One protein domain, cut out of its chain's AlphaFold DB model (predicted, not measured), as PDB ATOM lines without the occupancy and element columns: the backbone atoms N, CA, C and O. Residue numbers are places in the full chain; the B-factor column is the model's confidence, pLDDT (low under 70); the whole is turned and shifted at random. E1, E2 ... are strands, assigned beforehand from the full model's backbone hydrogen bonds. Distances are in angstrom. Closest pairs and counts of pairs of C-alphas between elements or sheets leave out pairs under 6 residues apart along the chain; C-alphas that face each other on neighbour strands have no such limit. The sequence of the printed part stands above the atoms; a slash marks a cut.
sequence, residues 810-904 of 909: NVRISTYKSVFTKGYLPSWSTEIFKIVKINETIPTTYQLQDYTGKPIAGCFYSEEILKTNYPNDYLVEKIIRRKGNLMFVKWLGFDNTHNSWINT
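What this domain is: This is residues 810 to 904 of the 909 residues of an uncharacterized protein of Acyrthosiphon pisum (UniProt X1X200). With little regular structure, two lobes stand end to end: curled sheet E3 E2 E1 E4, with residues 818 to 824 sticking out, and twisted sheet E5 E6 E7. The printed part has 95 residues, 37 in seven antiparallel strands, no named helix. The all-strand whole is loose, radius of gyration of the C-alphas 15.9 A, spanning 54 by 32 by 23 A.

How they stand to each other: E1, residues 810 to 813, E2, 833 to 839, and E3, 845 to 849, form a meander, antiparallel neighbours in turn; N 847 and O 837, 2.8 A, are within hydrogen-bond range. E4, 865 to 867, neighbours E1, N 812 to O 866 2.8 A: a Greek key, fourth strand pairing with first. E5, 876 to 883, E6, 886 to 891, and E7, 900 to 903, form another meander, N 877 to O 890 2.7 A.

Where its parts are: E1 begins at C-alpha 810, (-30.596, -10.133, -50.900); E7 ends at C-alpha 903, (-43.540, 9.939, -49.602). E5 is 16.9 A long.

The domain as a whole: The printed part has no cut; residues 816 to 826, among others, have pLDDT under 70.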
ATOM      1  N   ASN A 810     -29.196 -10.262 -51.284       88.88
ATOM      2  CA  ASN A 810     -30.596 -10.133 -50.900       88.88
ATOM      3  C   ASN A 810     -31.417 -11.263 -51.529       88.88
ATOM      4  O   ASN A 810     -31.446 -11.439 -52.753       88.88
ATOM      5  N   VAL A 811     -32.103 -12.027 -50.689       86.06
ATOM      6  CA  VAL A 811     -32.824 -13.243 -51.052       86.06
ATOM      7  C   VAL A 811     -34.233 -13.259 -50.461       86.06
ATOM      8  O   VAL A 811     -34.525 -12.636 -49.447       86.06
ATOM      9  N   ARG A 812     -35.129 -13.998 -51.105       84.44
ATOM     10  CA  ARG A 812     -36.451 -14.368 -50.595       84.44
ATOM     11  C   ARG A 812     -36.410 -15.828 -50.177       84.44
ATOM     12  O   ARG A 812     -35.760 -16.635 -50.837       84.44
ATOM     13  N   ILE A 813     -37.126 -16.176 -49.118       82.31
ATOM     14  CA  ILE A 813     -37.162 -17.541 -48.585       82.31
ATOM     15  C   ILE A 813     -38.384 -18.260 -49.146       82.31
ATOM     16  O   ILE A 813     -39.440 -17.655 -49.359       82.31
ATOM     17  N   SER A 814     -38.250 -19.555 -49.413       78.38
ATOM     18  CA  SER A 814     -39.366 -20.383 -49.852       78.38
ATOM     19  C   SER A 814     -40.459 -20.417 -48.776       78.38
ATOM     20  O   SER A 814     -40.203 -20.646 -47.594       78.38
ATOM     21  N   THR A 815     -41.707 -20.154 -49.159       70.56
ATOM     22  CA  THR A 815     -42.828 -20.224 -48.220       70.56
ATOM     23  C   THR A 815     -43.215 -21.680 -48.003       70.56
ATOM     24  O   THR A 815     -43.403 -22.436 -48.961       70.56
ATOM     25  N   TYR A 816     -43.374 -22.089 -46.741       57.75
ATOM     26  CA  TYR A 816     -43.802 -23.449 -46.422       57.75
ATOM     27  C   TYR A 816     -45.194 -23.723 -47.008       57.75
ATOM     28  O   TYR A 816     -46.231 -23.275 -46.503       57.75
ATOM     29  N   LYS A 817     -45.232 -24.488 -48.102       51.38
ATOM     30  CA  LYS A 817     -46.472 -24.994 -48.683       51.38
ATOM     31  C   LYS A 817     -46.838 -26.285 -47.968       51.38
ATOM     32  O   LYS A 817     -46.350 -27.357 -48.307       51.38
ATOM     33  N   SER A 818     -47.734 -26.184 -46.989       43.81
ATOM     34  CA  SER A 818     -48.429 -27.363 -46.472       43.81
ATOM     35  C   SER A 818     -49.075 -28.142 -47.626       43.81
ATOM     36  O   SER A 818     -49.395 -27.584 -48.677       43.81
ATOM     37  N   VAL A 819     -49.345 -29.427 -47.418       38.97
ATOM     38  CA  VAL A 819     -49.995 -30.303 -48.411       38.97
ATOM     39  C   VAL A 819     -51.360 -29.760 -48.897       38.97
ATOM     40  O   VAL A 819     -51.809 -30.110 -49.985       38.97
ATOM     41  N   PHE A 820     -52.003 -28.869 -48.132       37.88
ATOM     42  CA  PHE A 820     -53.260 -28.198 -48.497       37.88
ATOM     43  C   PHE A 820     -53.073 -26.783 -49.068       37.88
ATOM     44  O   PHE A 820     -54.047 -26.133 -49.458       37.88
ATOM     45  N   THR A 821     -51.841 -26.276 -49.105       44.09
ATOM     46  CA  THR A 821     -51.547 -24.930 -49.589       44.09
ATOM     47  C   THR A 821     -51.762 -24.881 -51.097       44.09
ATOM     48  O   THR A 821     -51.125 -25.580 -51.884       44.09
ATOM     49  N   LYS A 822     -52.701 -24.030 -51.507       52.19
ATOM     50  CA  LYS A 822     -53.099 -23.837 -52.902       52.19
ATOM     51  C   LYS A 822     -51.886 -23.456 -53.760       52.19
ATOM     52  O   LYS A 822     -51.224 -22.456 -53.506       52.19
ATOM     53  N   GLY A 823     -51.615 -24.240 -54.807       46.66
ATOM     54  CA  GLY A 823     -50.394 -24.113 -55.618       46.66
ATOM     55  C   GLY A 823     -50.211 -22.772 -56.342       46.66
ATOM     56  O   GLY A 823     -49.082 -22.433 -56.681       46.66
ATOM     57  N   TYR A 824     -51.290 -22.010 -56.537       60.19
ATOM     58  CA  TYR A 824     -51.276 -20.669 -57.132       60.19
ATOM     59  C   TYR A 824     -50.846 -19.556 -56.167       60.19
ATOM     60  O   TYR A 824     -50.637 -18.433 -56.614       60.19
ATOM     61  N   LEU A 825     -50.713 -19.839 -54.868       64.31
ATOM     62  CA  LEU A 825     -50.168 -18.874 -53.917       64.31
ATOM     63  C   LEU A 825     -48.653 -18.686 -54.142       64.31
ATOM     64  O   LEU A 825     -47.975 -19.660 -54.518       64.31
ATOM     65  N   PRO A 826     -48.116 -17.473 -53.892       66.31
ATOM     66  CA  PRO A 826     -46.684 -17.191 -53.989       66.31
ATOM     67  C   PRO A 826     -45.841 -18.227 -53.233       66.31
ATOM     68  O   PRO A 826     -46.172 -18.619 -52.115       66.31
ATOM     69  N   SER A 827     -44.777 -18.722 -53.872       70.38
ATOM     70  CA  SER A 827     -43.847 -19.713 -53.300       70.38
ATOM     71  C   SER A 827     -42.659 -19.101 -52.570       70.38
ATOM     72  O   SER A 827     -41.864 -19.841 -52.008       70.38
ATOM     73  N   TRP A 828     -42.529 -17.781 -52.619       78.38
ATOM     74  CA  TRP A 828     -41.420 -17.020 -52.059       78.38
ATOM     75  C   TRP A 828     -41.983 -15.933 -51.149       78.38
ATOM     76  O   TRP A 828     -43.092 -15.446 -51.390       78.38
ATOM     77  N   SER A 829     -41.245 -15.591 -50.095       76.31
ATOM     78  CA  SER A 829     -41.616 -14.556 -49.132       76.31
ATOM     79  C   SER A 829     -41.800 -13.195 -49.810       76.31
ATOM     80  O   SER A 829     -41.101 -12.868 -50.773       76.31
ATOM     81  N   THR A 830     -42.733 -12.385 -49.301       73.88
ATOM     82  CA  THR A 830     -42.828 -10.957 -49.655       73.88
ATOM     83  C   THR A 830     -41.732 -10.142 -48.971       73.88
ATOM     84  O   THR A 830     -41.262  -9.162 -49.546       73.88
ATOM     85  N   GLU A 831     -41.267 -10.597 -47.811       77.56
ATOM     86  CA  GLU A 831     -40.096 -10.077 -47.112       77.56
ATOM     87  C   GLU A 831     -38.786 -10.456 -47.825       77.56
ATOM     88  O   GLU A 831     -38.687 -11.523 -48.450       77.56
ATOM     89  N   ILE A 832     -37.809  -9.552 -47.746       83.62
ATOM     90  CA  ILE A 832     -36.464  -9.676 -48.313       83.62
ATOM     91  C   ILE A 832     -35.484  -9.847 -47.154       83.62
ATOM     92  O   ILE A 832     -35.548  -9.113 -46.171       83.62
ATOM     93  N   PHE A 833     -34.573 -10.802 -47.300       85.19
ATOM     94  CA  PHE A 833     -33.585 -11.179 -46.301       85.19
ATOM     95  C   PHE A 833     -32.182 -11.042 -46.871       85.19
ATOM     96  O   PHE A 833     -31.989 -11.176 -48.077       85.19
ATOM     97  N   LYS A 834     -31.190 -10.829 -46.012       90.94
ATOM     98  CA  LYS A 834     -29.787 -10.706 -46.417       90.94
ATOM     99  C   LYS A 834     -28.985 -11.907 -45.931       90.94
ATOM    100  O   LYS A 834     -29.107 -12.291 -44.770       90.94
ATOM    101  N   ILE A 835     -28.158 -12.494 -46.795       89.06
ATOM    102  CA  ILE A 835     -27.241 -13.573 -46.398       89.06
ATOM    103  C   ILE A 835     -26.146 -12.994 -45.504       89.06
ATOM    104  O   ILE A 835     -25.407 -12.108 -45.928       89.06
ATOM    105  N   VAL A 836     -26.019 -13.516 -44.285       90.50
ATOM    106  CA  VAL A 836     -24.986 -13.095 -43.322       90.50
ATOM    107  C   VAL A 836     -23.825 -14.071 -43.243       90.50
ATOM    108  O   VAL A 836     -22.698 -13.661 -42.988       90.50
ATOM    109  N   LYS A 837     -24.086 -15.360 -43.476       89.12
ATOM    110  CA  LYS A 837     -23.074 -16.408 -43.360       89.12
ATOM    111  C   LYS A 837     -23.360 -17.553 -44.318       89.12
ATOM    112  O   LYS A 837     -24.516 -17.924 -44.518       89.12
ATOM    113  N   ILE A 838     -22.296 -18.134 -44.859       88.69
ATOM    114  CA  ILE A 838     -22.326 -19.380 -45.623       88.69
ATOM    115  C   ILE A 838     -21.666 -20.449 -44.754       88.69
ATOM    116  O   ILE A 838     -20.564 -20.249 -44.251       88.69
ATOM    117  N   ASN A 839     -22.357 -21.565 -44.549       81.94
ATOM    118  CA  ASN A 839     -21.820 -22.730 -43.866       81.94
ATOM    119  C   ASN A 839     -21.453 -23.784 -44.912       81.94
ATOM    120  O   ASN A 839     -22.309 -24.243 -45.677       81.94
ATOM    121  N   GLU A 840     -20.196 -24.216 -44.896       77.81
ATOM    122  CA  GLU A 840     -19.632 -25.237 -45.788       77.81
ATOM    123  C   GLU A 840     -20.052 -26.667 -45.387       77.81
ATOM    124  O   GLU A 840     -19.264 -27.607 -45.372       77.81
ATOM    125  N   THR A 841     -21.323 -26.847 -45.027       74.94
ATOM    126  CA  THR A 841     -21.925 -28.170 -44.844       74.94
ATOM    127  C   THR A 841     -22.099 -28.857 -46.199       74.94
ATOM    128  O   THR A 841     -22.103 -28.200 -47.239       74.94
ATOM    129  N   ILE A 842     -22.294 -30.177 -46.215       67.50
ATOM    130  CA  ILE A 842     -22.636 -30.907 -47.441       67.50
ATOM    131  C   ILE A 842     -24.084 -31.411 -47.326       67.50
ATOM    132  O   ILE A 842     -24.324 -32.394 -46.620       67.50
ATOM    133  N   PRO A 843     -25.063 -30.777 -48.008       70.06
ATOM    134  CA  PRO A 843     -24.937 -29.627 -48.920       70.06
ATOM    135  C   PRO A 843     -24.804 -28.267 -48.198       70.06
ATOM    136  O   PRO A 843     -25.149 -28.150 -47.020       70.06
ATOM    137  N   THR A 844     -24.301 -27.244 -48.907       82.81
ATOM    138  CA  THR A 844     -24.034 -25.893 -48.368       82.81
ATOM    139  C   THR A 844     -25.311 -25.245 -47.843       82.81
ATOM    140  O   THR A 844     -26.351 -25.289 -48.510       82.81
ATOM    141  N   THR A 845     -25.225 -24.608 -46.674       85.06
ATOM    142  CA  THR A 845     -26.352 -23.900 -46.049       85.06
ATOM    143  C   THR A 845     -26.022 -22.432 -45.771       85.06
ATOM    144  O   THR A 845     -24.859 -22.066 -45.638       85.06
ATOM    145  N   TYR A 846     -27.040 -21.575 -45.691       86.88
ATOM    146  CA  TYR A 846     -26.901 -20.121 -45.543       86.88
ATOM    147  C   TYR A 846     -27.640 -19.641 -44.299       86.88
ATOM    148  O   TYR A 846     -28.754 -20.087 -44.025       86.88
ATOM    149  N   GLN A 847     -27.054 -18.703 -43.567       86.31
ATOM    150  CA  GLN A 847     -27.740 -17.966 -42.510       86.31
ATOM    151  C   GLN A 847     -28.175 -16.613 -43.048       86.31
ATOM    152  O   GLN A 847     -27.446 -15.963 -43.804       86.31
ATOM    153  N   LEU A 848     -29.369 -16.198 -42.645       87.56
ATOM    154  CA  LEU A 848     -30.037 -15.011 -43.155       87.56
ATOM    155  C   LEU A 848     -30.347 -14.054 -42.006       87.56
ATOM    156  O   LEU A 848     -30.534 -14.496 -40.874       87.56
ATOM    157  N   GLN A 849     -30.459 -12.767 -42.306       87.06
ATOM    158  CA  GLN A 849     -31.039 -11.759 -41.421       87.06
ATOM    159  C   GLN A 849     -32.213 -11.054 -42.104       87.06
ATOM    160  O   GLN A 849     -32.260 -10.974 -43.336       87.06
ATOM    161  N   ASP A 850     -33.144 -10.542 -41.309       81.88
ATOM    162  CA  ASP A 850     -34.233  -9.689 -41.784       81.88
ATOM    163  C   ASP A 850     -33.767  -8.260 -42.109       81.88
ATOM    164  O   ASP A 850     -32.592  -7.899 -41.962       81.88
ATOM    165  N   TYR A 851     -34.704  -7.434 -42.581       77.94
ATOM    166  CA  TYR A 851     -34.435  -6.043 -42.949       77.94
ATOM    167  C   TYR A 851     -34.060  -5.161 -41.739       77.94
ATOM    168  O   TYR A 851     -33.472  -4.098 -41.926       77.94
ATOM    169  N   THR A 852     -34.360  -5.601 -40.509       77.00
ATOM    170  CA  THR A 852     -33.953  -4.921 -39.264       77.00
ATOM    171  C   THR A 852     -32.536  -5.294 -38.825       77.00
ATOM    172  O   THR A 852     -32.027  -4.747 -37.849       77.00
ATOM    173  N   GLY A 853     -31.881  -6.211 -39.545       78.94
ATOM    174  CA  GLY A 853     -30.562  -6.736 -39.199       78.94
ATOM    175  C   GLY A 853     -30.602  -7.872 -38.178       78.94
ATOM    176  O   GLY A 853     -29.553  -8.289 -37.691       78.94
ATOM    177  N   LYS A 854     -31.788  -8.400 -37.844       79.19
ATOM    178  CA  LYS A 854     -31.921  -9.488 -36.877       79.19
ATOM    179  C   LYS A 854     -31.726 -10.843 -37.571       79.19
ATOM    180  O   LYS A 854     -32.378 -11.105 -38.584       79.19
ATOM    181  N   PRO A 855     -30.863 -11.733 -37.049       79.12
ATOM    182  CA  PRO A 855     -30.642 -13.044 -37.646       79.12
ATOM    183  C   PRO A 855     -31.902 -13.913 -37.553       79.12
ATOM    184  O   PRO A 855     -32.576 -13.965 -36.521       79.12
ATOM    185  N   ILE A 856     -32.198 -14.634 -38.633       76.44
ATOM    186  CA  ILE A 856     -33.254 -15.639 -38.680       76.44
ATOM    187  C   ILE A 856     -32.712 -16.930 -38.078       76.44
ATOM    188  O   ILE A 856     -31.649 -17.414 -38.463       76.44
ATOM    189  N   ALA A 857     -33.464 -17.510 -37.147       65.38
ATOM    190  CA  ALA A 857     -33.102 -18.779 -36.536       65.38
ATOM    191  C   ALA A 857     -33.077 -19.915 -37.580       65.38
ATOM    192  O   ALA A 857     -34.078 -20.167 -38.253       65.38
ATOM    193  N   GLY A 858     -31.947 -20.622 -37.671       75.00
ATOM    194  CA  GLY A 858     -31.748 -21.770 -38.563       75.00
ATOM    195  C   GLY A 858     -30.751 -21.515 -39.698       75.00
ATOM    196  O   GLY A 858     -30.126 -20.461 -39.784       75.00
ATOM    197  N   CYS A 859     -30.574 -22.519 -40.559       77.56
ATOM    198  CA  CYS A 859     -29.787 -22.427 -41.790       77.56
ATOM    199  C   CYS A 859     -30.651 -22.909 -42.960       77.56
ATOM    200  O   CYS A 859     -31.428 -23.850 -42.801       77.56
ATOM    201  N   PHE A 860     -30.508 -22.276 -44.119       80.00
ATOM    202  CA  PHE A 860     -31.333 -22.515 -45.300       80.00
ATOM    203  C   PHE A 860     -30.522 -23.212 -46.383       80.00
ATOM    204  O   PHE A 860     -29.364 -22.856 -46.610       80.00
ATOM    205  N   TYR A 861     -31.117 -24.178 -47.079       83.00
ATOM    206  CA  TYR A 861     -30.482 -24.762 -48.261       83.00
ATOM    207  C   TYR A 861     -30.537 -23.796 -49.446       83.00
ATOM    208  O   TYR A 861     -31.422 -22.944 -49.531       83.00
ATOM    209  N   SER A 862     -29.625 -23.964 -50.409       82.19
ATOM    210  CA  SER A 862     -29.608 -23.137 -51.626       82.19
ATOM    211  C   SER A 862     -30.950 -23.160 -52.376       82.19
ATOM    212  O   SER A 862     -31.319 -22.194 -53.031       82.19
ATOM    213  N   GLU A 863     -31.676 -24.277 -52.313       81.81
ATOM    214  CA  GLU A 863     -32.971 -24.479 -52.972       81.81
ATOM    215  C   GLU A 863     -34.130 -23.765 -52.258       81.81
ATOM    216  O   GLU A 863     -35.200 -23.588 -52.843       81.81
ATOM    217  N   GLU A 864     -33.929 -23.359 -51.004       79.75
ATOM    218  CA  GLU A 864     -34.932 -22.705 -50.161       79.75
ATOM    219  C   GLU A 864     -34.823 -21.178 -50.192       79.75
ATOM    220  O   GLU A 864     -35.634 -20.502 -49.557       79.75
ATOM    221  N   ILE A 865     -33.866 -20.631 -50.949       86.31
ATOM    222  CA  ILE A 865     -33.634 -19.194 -51.112       86.31
ATOM    223  C   ILE A 865     -33.573 -18.796 -52.592       86.31
ATOM    224  O   ILE A 865     -33.104 -19.544 -53.447       86.31
ATOM    225  N   LEU A 866     -34.063 -17.596 -52.903       86.00
ATOM    226  CA  LEU A 866     -34.066 -17.024 -54.248       86.00
ATOM    227  C   LEU A 866     -33.547 -15.590 -54.209       86.00
ATOM    228  O   LEU A 866     -34.163 -14.736 -53.577       86.00
ATOM    229  N   LYS A 867     -32.466 -15.298 -54.934       87.75
ATOM    230  CA  LYS A 867     -31.948 -13.931 -55.087       87.75
ATOM    231  C   LYS A 867     -33.002 -13.009 -55.711       87.75
ATOM    232  O   LYS A 867     -33.613 -13.363 -56.719       87.75
ATOM    233  N   THR A 868     -33.241 -11.848 -55.096       82.19
ATOM    234  CA  THR A 868     -34.195 -10.846 -55.604       82.19
ATOM    235  C   THR A 868     -33.477  -9.811 -56.467       82.19
ATOM    236  O   THR A 868     -32.426  -9.308 -56.085       82.19
ATOM    237  N   ASN A 869     -34.069  -9.452 -57.610       82.00
ATOM    238  CA  ASN A 869     -33.578  -8.351 -58.452       82.00
ATOM    239  C   ASN A 869     -33.989  -6.971 -57.911       82.00
ATOM    240  O   ASN A 869     -33.486  -5.953 -58.371       82.00
ATOM    241  N   TYR A 870     -34.900  -6.946 -56.937       79.31
ATOM    242  CA  TYR A 870     -35.436  -5.736 -56.326       79.31
ATOM    243  C   TYR A 870     -35.175  -5.807 -54.817       79.31
ATOM    244  O   TYR A 870     -35.991  -6.389 -54.098       79.31
ATOM    245  N   PRO A 871     -34.002  -5.353 -54.343       74.62
ATOM    246  CA  PRO A 871     -33.603  -5.487 -52.942       74.62
ATOM    247  C   PRO A 871     -34.260  -4.456 -52.016       74.62
ATOM    248  O   PRO A 871     -34.403  -4.731 -50.833       74.62
ATOM    249  N   ASN A 872     -34.685  -3.310 -52.561       77.50
ATOM    250  CA  ASN A 872     -35.228  -2.182 -51.797       77.50
ATOM    251  C   ASN A 872     -36.718  -1.920 -52.077       77.50
ATOM    252  O   ASN A 872     -37.288  -0.980 -51.532       77.50
ATOM    253  N   ASP A 873     -37.353  -2.733 -52.927       78.62
ATOM    254  CA  ASP A 873     -38.739  -2.516 -53.331       78.62
ATOM    255  C   ASP A 873     -39.667  -3.424 -52.511       78.62
ATOM    256  O   ASP A 873     -39.611  -4.658 -52.592       78.62
ATOM    257  N   TYR A 874     -40.557  -2.796 -51.742       79.25
ATOM    258  CA  TYR A 874     -41.557  -3.463 -50.913       79.25
ATOM    259  C   TYR A 874     -42.958  -3.217 -51.472       79.25
ATOM    260  O   TYR A 874     -43.302  -2.111 -51.887       79.25
ATOM    261  N   LEU A 875     -43.790  -4.259 -51.479       78.50
ATOM    262  CA  LEU A 875     -45.148  -4.176 -52.011       78.50
ATOM    263  C   LEU A 875     -46.089  -3.539 -50.985       78.50
ATOM    264  O   LEU A 875     -46.114  -3.944 -49.823       78.50
ATOM    265  N   VAL A 876     -46.904  -2.581 -51.423       79.81
ATOM    266  CA  VAL A 876     -47.946  -1.956 -50.599       79.81
ATOM    267  C   VAL A 876     -49.244  -2.760 -50.724       79.81
ATOM    268  O   VAL A 876     -49.757  -2.958 -51.820       79.81
ATOM    269  N   GLU A 877     -49.800  -3.214 -49.599       76.75
ATOM    270  CA  GLU A 877     -51.117  -3.865 -49.538       76.75
ATOM    271  C   GLU A 877     -52.245  -2.840 -49.645       76.75
ATOM    272  O   GLU A 877     -53.203  -3.032 -50.383       76.75
ATOM    273  N   LYS A 878     -52.162  -1.755 -48.867       81.12
ATOM    274  CA  LYS A 878     -53.157  -0.678 -48.904       81.12
ATOM    275  C   LYS A 878     -52.605   0.620 -48.339       81.12
ATOM    276  O   LYS A 878     -51.845   0.615 -47.374       81.12
ATOM    277  N   ILE A 879     -53.081   1.739 -48.870       86.56
ATOM    278  CA  ILE A 879     -52.893   3.053 -48.253       86.56
ATOM    279  C   ILE A 879     -53.977   3.221 -47.184       86.56
ATOM    280  O   ILE A 879     -55.167   3.140 -47.481       86.56
ATOM    281  N   ILE A 880     -53.566   3.411 -45.932       87.94
ATOM    282  CA  ILE A 880     -54.457   3.541 -44.774       87.94
ATOM    283  C   ILE A 880     -54.873   5.004 -44.579       87.94
ATOM    284  O   ILE A 880     -56.042   5.275 -44.315       87.94
ATOM    285  N   ARG A 881     -53.920   5.944 -44.669       86.69
ATOM    286  CA  ARG A 881     -54.148   7.390 -44.475       86.69
ATOM    287  C   ARG A 881     -53.269   8.211 -45.417       86.69
ATOM    288  O   ARG A 881     -52.226   7.738 -45.859       86.69
ATOM    289  N   ARG A 882     -53.673   9.450 -45.695       90.38
ATOM    290  CA  ARG A 882     -52.877  10.445 -46.431       90.38
ATOM    291  C   ARG A 882     -52.770  11.721 -45.600       90.38
ATOM    292  O   ARG A 882     -53.748  12.102 -44.960       90.38
ATOM    293  N   LYS A 883     -51.596  12.351 -45.596       87.75
ATOM    294  CA  LYS A 883     -51.329  13.633 -44.928       87.75
ATOM    295  C   LYS A 883     -50.329  14.418 -45.780       87.75
ATOM    296  O   LYS A 883     -49.136  14.134 -45.744       87.75
ATOM    297  N   GLY A 884     -50.817  15.378 -46.566       88.69
ATOM    298  CA  GLY A 884     -49.987  16.109 -47.534       88.69
ATOM    299  C   GLY A 884     -49.305  15.162 -48.532       88.69
ATOM    300  O   GLY A 884     -49.963  14.288 -49.094       88.69
ATOM    301  N   ASN A 885     -47.982  15.297 -48.681       88.38
ATOM    302  CA  ASN A 885     -47.142  14.446 -49.539       88.38
ATOM    303  C   ASN A 885     -46.759  13.094 -48.909       88.38
ATOM    304  O   ASN A 885     -45.952  12.362 -49.476       88.38
ATOM    305  N   LEU A 886     -47.335  12.737 -47.758       87.19
ATOM    306  CA  LEU A 886     -47.075  11.470 -47.083       87.19
ATOM    307  C   LEU A 886     -48.293  10.538 -47.161       87.19
ATOM    308  O   LEU A 886     -49.445  10.949 -46.973       87.19
ATOM    309  N   MET A 887     -48.036   9.250 -47.386       88.88
ATOM    310  CA  MET A 887     -49.020   8.169 -47.345       88.88
ATOM    311  C   MET A 887     -48.661   7.175 -46.242       88.88
ATOM    312  O   MET A 887     -47.559   6.644 -46.222       88.88
ATOM    313  N   PHE A 888     -49.596   6.893 -45.335       90.50
ATOM    314  CA  PHE A 888     -49.444   5.836 -44.340       90.50
ATOM    315  C   PHE A 888     -49.870   4.516 -44.967       90.50
ATOM    316  O   PHE A 888     -51.054   4.338 -45.278       90.50
ATOM    317  N   VAL A 889     -48.925   3.608 -45.183       87.62
ATOM    318  CA  VAL A 889     -49.142   2.372 -45.937       87.62
ATOM    319  C   VAL A 889     -49.100   1.139 -45.043       87.62
ATOM    320  O   VAL A 889     -48.369   1.077 -44.057       87.62
ATOM    321  N   LYS A 890     -49.902   0.140 -45.411       84.19
ATOM    322  CA  LYS A 890     -49.745  -1.242 -44.968       84.19
ATOM    323  C   LYS A 890     -48.919  -1.987 -46.003       84.19
ATOM    324  O   LYS A 890     -49.330  -2.040 -47.160       84.19
ATOM    325  N   TRP A 891     -47.816  -2.593 -45.589       78.62
ATOM    326  CA  TRP A 891     -46.966  -3.405 -46.459       78.62
ATOM    327  C   TRP A 891     -47.516  -4.826 -46.617       78.62
ATOM    328  O   TRP A 891     -48.020  -5.427 -45.667       78.62
ATOM    329  N   LEU A 892     -47.425  -5.375 -47.827       74.00
ATOM    330  CA  LEU A 892     -47.964  -6.685 -48.178       74.00
ATOM    331  C   LEU A 892     -47.160  -7.812 -47.523       74.00
ATOM    332  O   LEU A 892     -45.978  -8.014 -47.800       74.00
ATOM    333  N   GLY A 893     -47.842  -8.591 -46.682       65.56
ATOM    334  CA  GLY A 893     -47.257  -9.725 -45.963       65.56
ATOM    335  C   GLY A 893     -46.497  -9.358 -44.686       65.56
ATOM    336  O   GLY A 893     -45.978 -10.258 -44.034       65.56
ATOM    337  N   PHE A 894     -46.495  -8.080 -44.298       69.38
ATOM    338  CA  PHE A 894     -46.008  -7.622 -42.999       69.38
ATOM    339  C   PHE A 894     -47.174  -7.459 -42.016       69.38
ATOM    340  O   PHE A 894     -48.333  -7.259 -42.404       69.38
ATOM    341  N   ASP A 895     -46.885  -7.566 -40.721       74.19
ATOM    342  CA  ASP A 895     -47.886  -7.284 -39.696       74.19
ATOM    343  C   ASP A 895     -48.122  -5.768 -39.535       74.19
ATOM    344  O   ASP A 895     -47.407  -4.929 -40.079       74.19
ATOM    345  N   ASN A 896     -49.156  -5.394 -38.776       81.25
ATOM    346  CA  ASN A 896     -49.535  -3.986 -38.635       81.25
ATOM    347  C   ASN A 896     -48.488  -3.129 -37.895       81.25
ATOM    348  O   ASN A 896     -48.627  -1.907 -37.906       81.25
ATOM    349  N   THR A 897     -47.481  -3.732 -37.245       79.00
ATOM    350  CA  THR A 897     -46.414  -2.980 -36.557       79.00
ATOM    351  C   THR A 897     -45.458  -2.316 -37.544       79.00
ATOM    352  O   THR A 897     -44.824  -1.323 -37.212       79.00
ATOM    353  N   HIS A 898     -45.435  -2.807 -38.783       78.19
ATOM    354  CA  HIS A 898     -44.580  -2.319 -39.858       78.19
ATOM    355  C   HIS A 898     -45.211  -1.180 -40.666       78.19
ATOM    356  O   HIS A 898     -44.583  -0.653 -41.580       78.19
ATOM    357  N   ASN A 899     -46.465  -0.812 -40.383       88.06
ATOM    358  CA  ASN A 899     -47.135   0.260 -41.112       88.06
ATOM    359  C   ASN A 899     -46.370   1.577 -40.916       88.06
ATOM    360  O   ASN A 899     -46.147   2.002 -39.782       88.06
ATOM    361  N   SER A 900     -46.007   2.240 -42.011       88.38
ATOM    362  CA  SER A 900     -45.159   3.433 -41.978       88.38
ATOM    363  C   SER A 900     -45.647   4.510 -42.943       88.38
ATOM    364  O   SER A 900     -46.450   4.256 -43.845       88.38
ATOM    365  N   TRP A 901     -45.214   5.749 -42.705       90.44
ATOM    366  CA  TRP A 901     -45.423   6.859 -43.630       90.44
ATOM    367  C   TRP A 901     -44.334   6.836 -44.702       90.44
ATOM    368  O   TRP A 901     -43.157   6.750 -44.366       90.44
ATOM    369  N   ILE A 902     -44.731   6.938 -45.967       89.44
ATOM    370  CA  ILE A 902     -43.828   7.055 -47.119       89.44
ATOM    371  C   ILE A 902     -44.180   8.289 -47.943       89.44
ATOM    372  O   ILE A 902     -45.337   8.725 -47.918       89.44
ATOM    373  N   ASN A 903     -43.222   8.847 -48.687       88.44
ATOM    374  CA  ASN A 903     -43.540   9.939 -49.602       88.44
ATOM    375  C   ASN A 903     -44.336   9.423 -50.798       88.44
ATOM    376  O   ASN A 903     -44.139   8.307 -51.281       88.44
ATOM    377  N   THR A 904     -45.221  10.268 -51.315       83.06
ATOM    378  CA  THR A 904     -45.950  10.000 -52.559       83.06
ATOM    379  C   THR A 904     -45.019   9.768 -53.751       83.06
ATOM    380  O   THR A 904     -45.383   8.997 -54.637       83.06
TER     381      THR A 904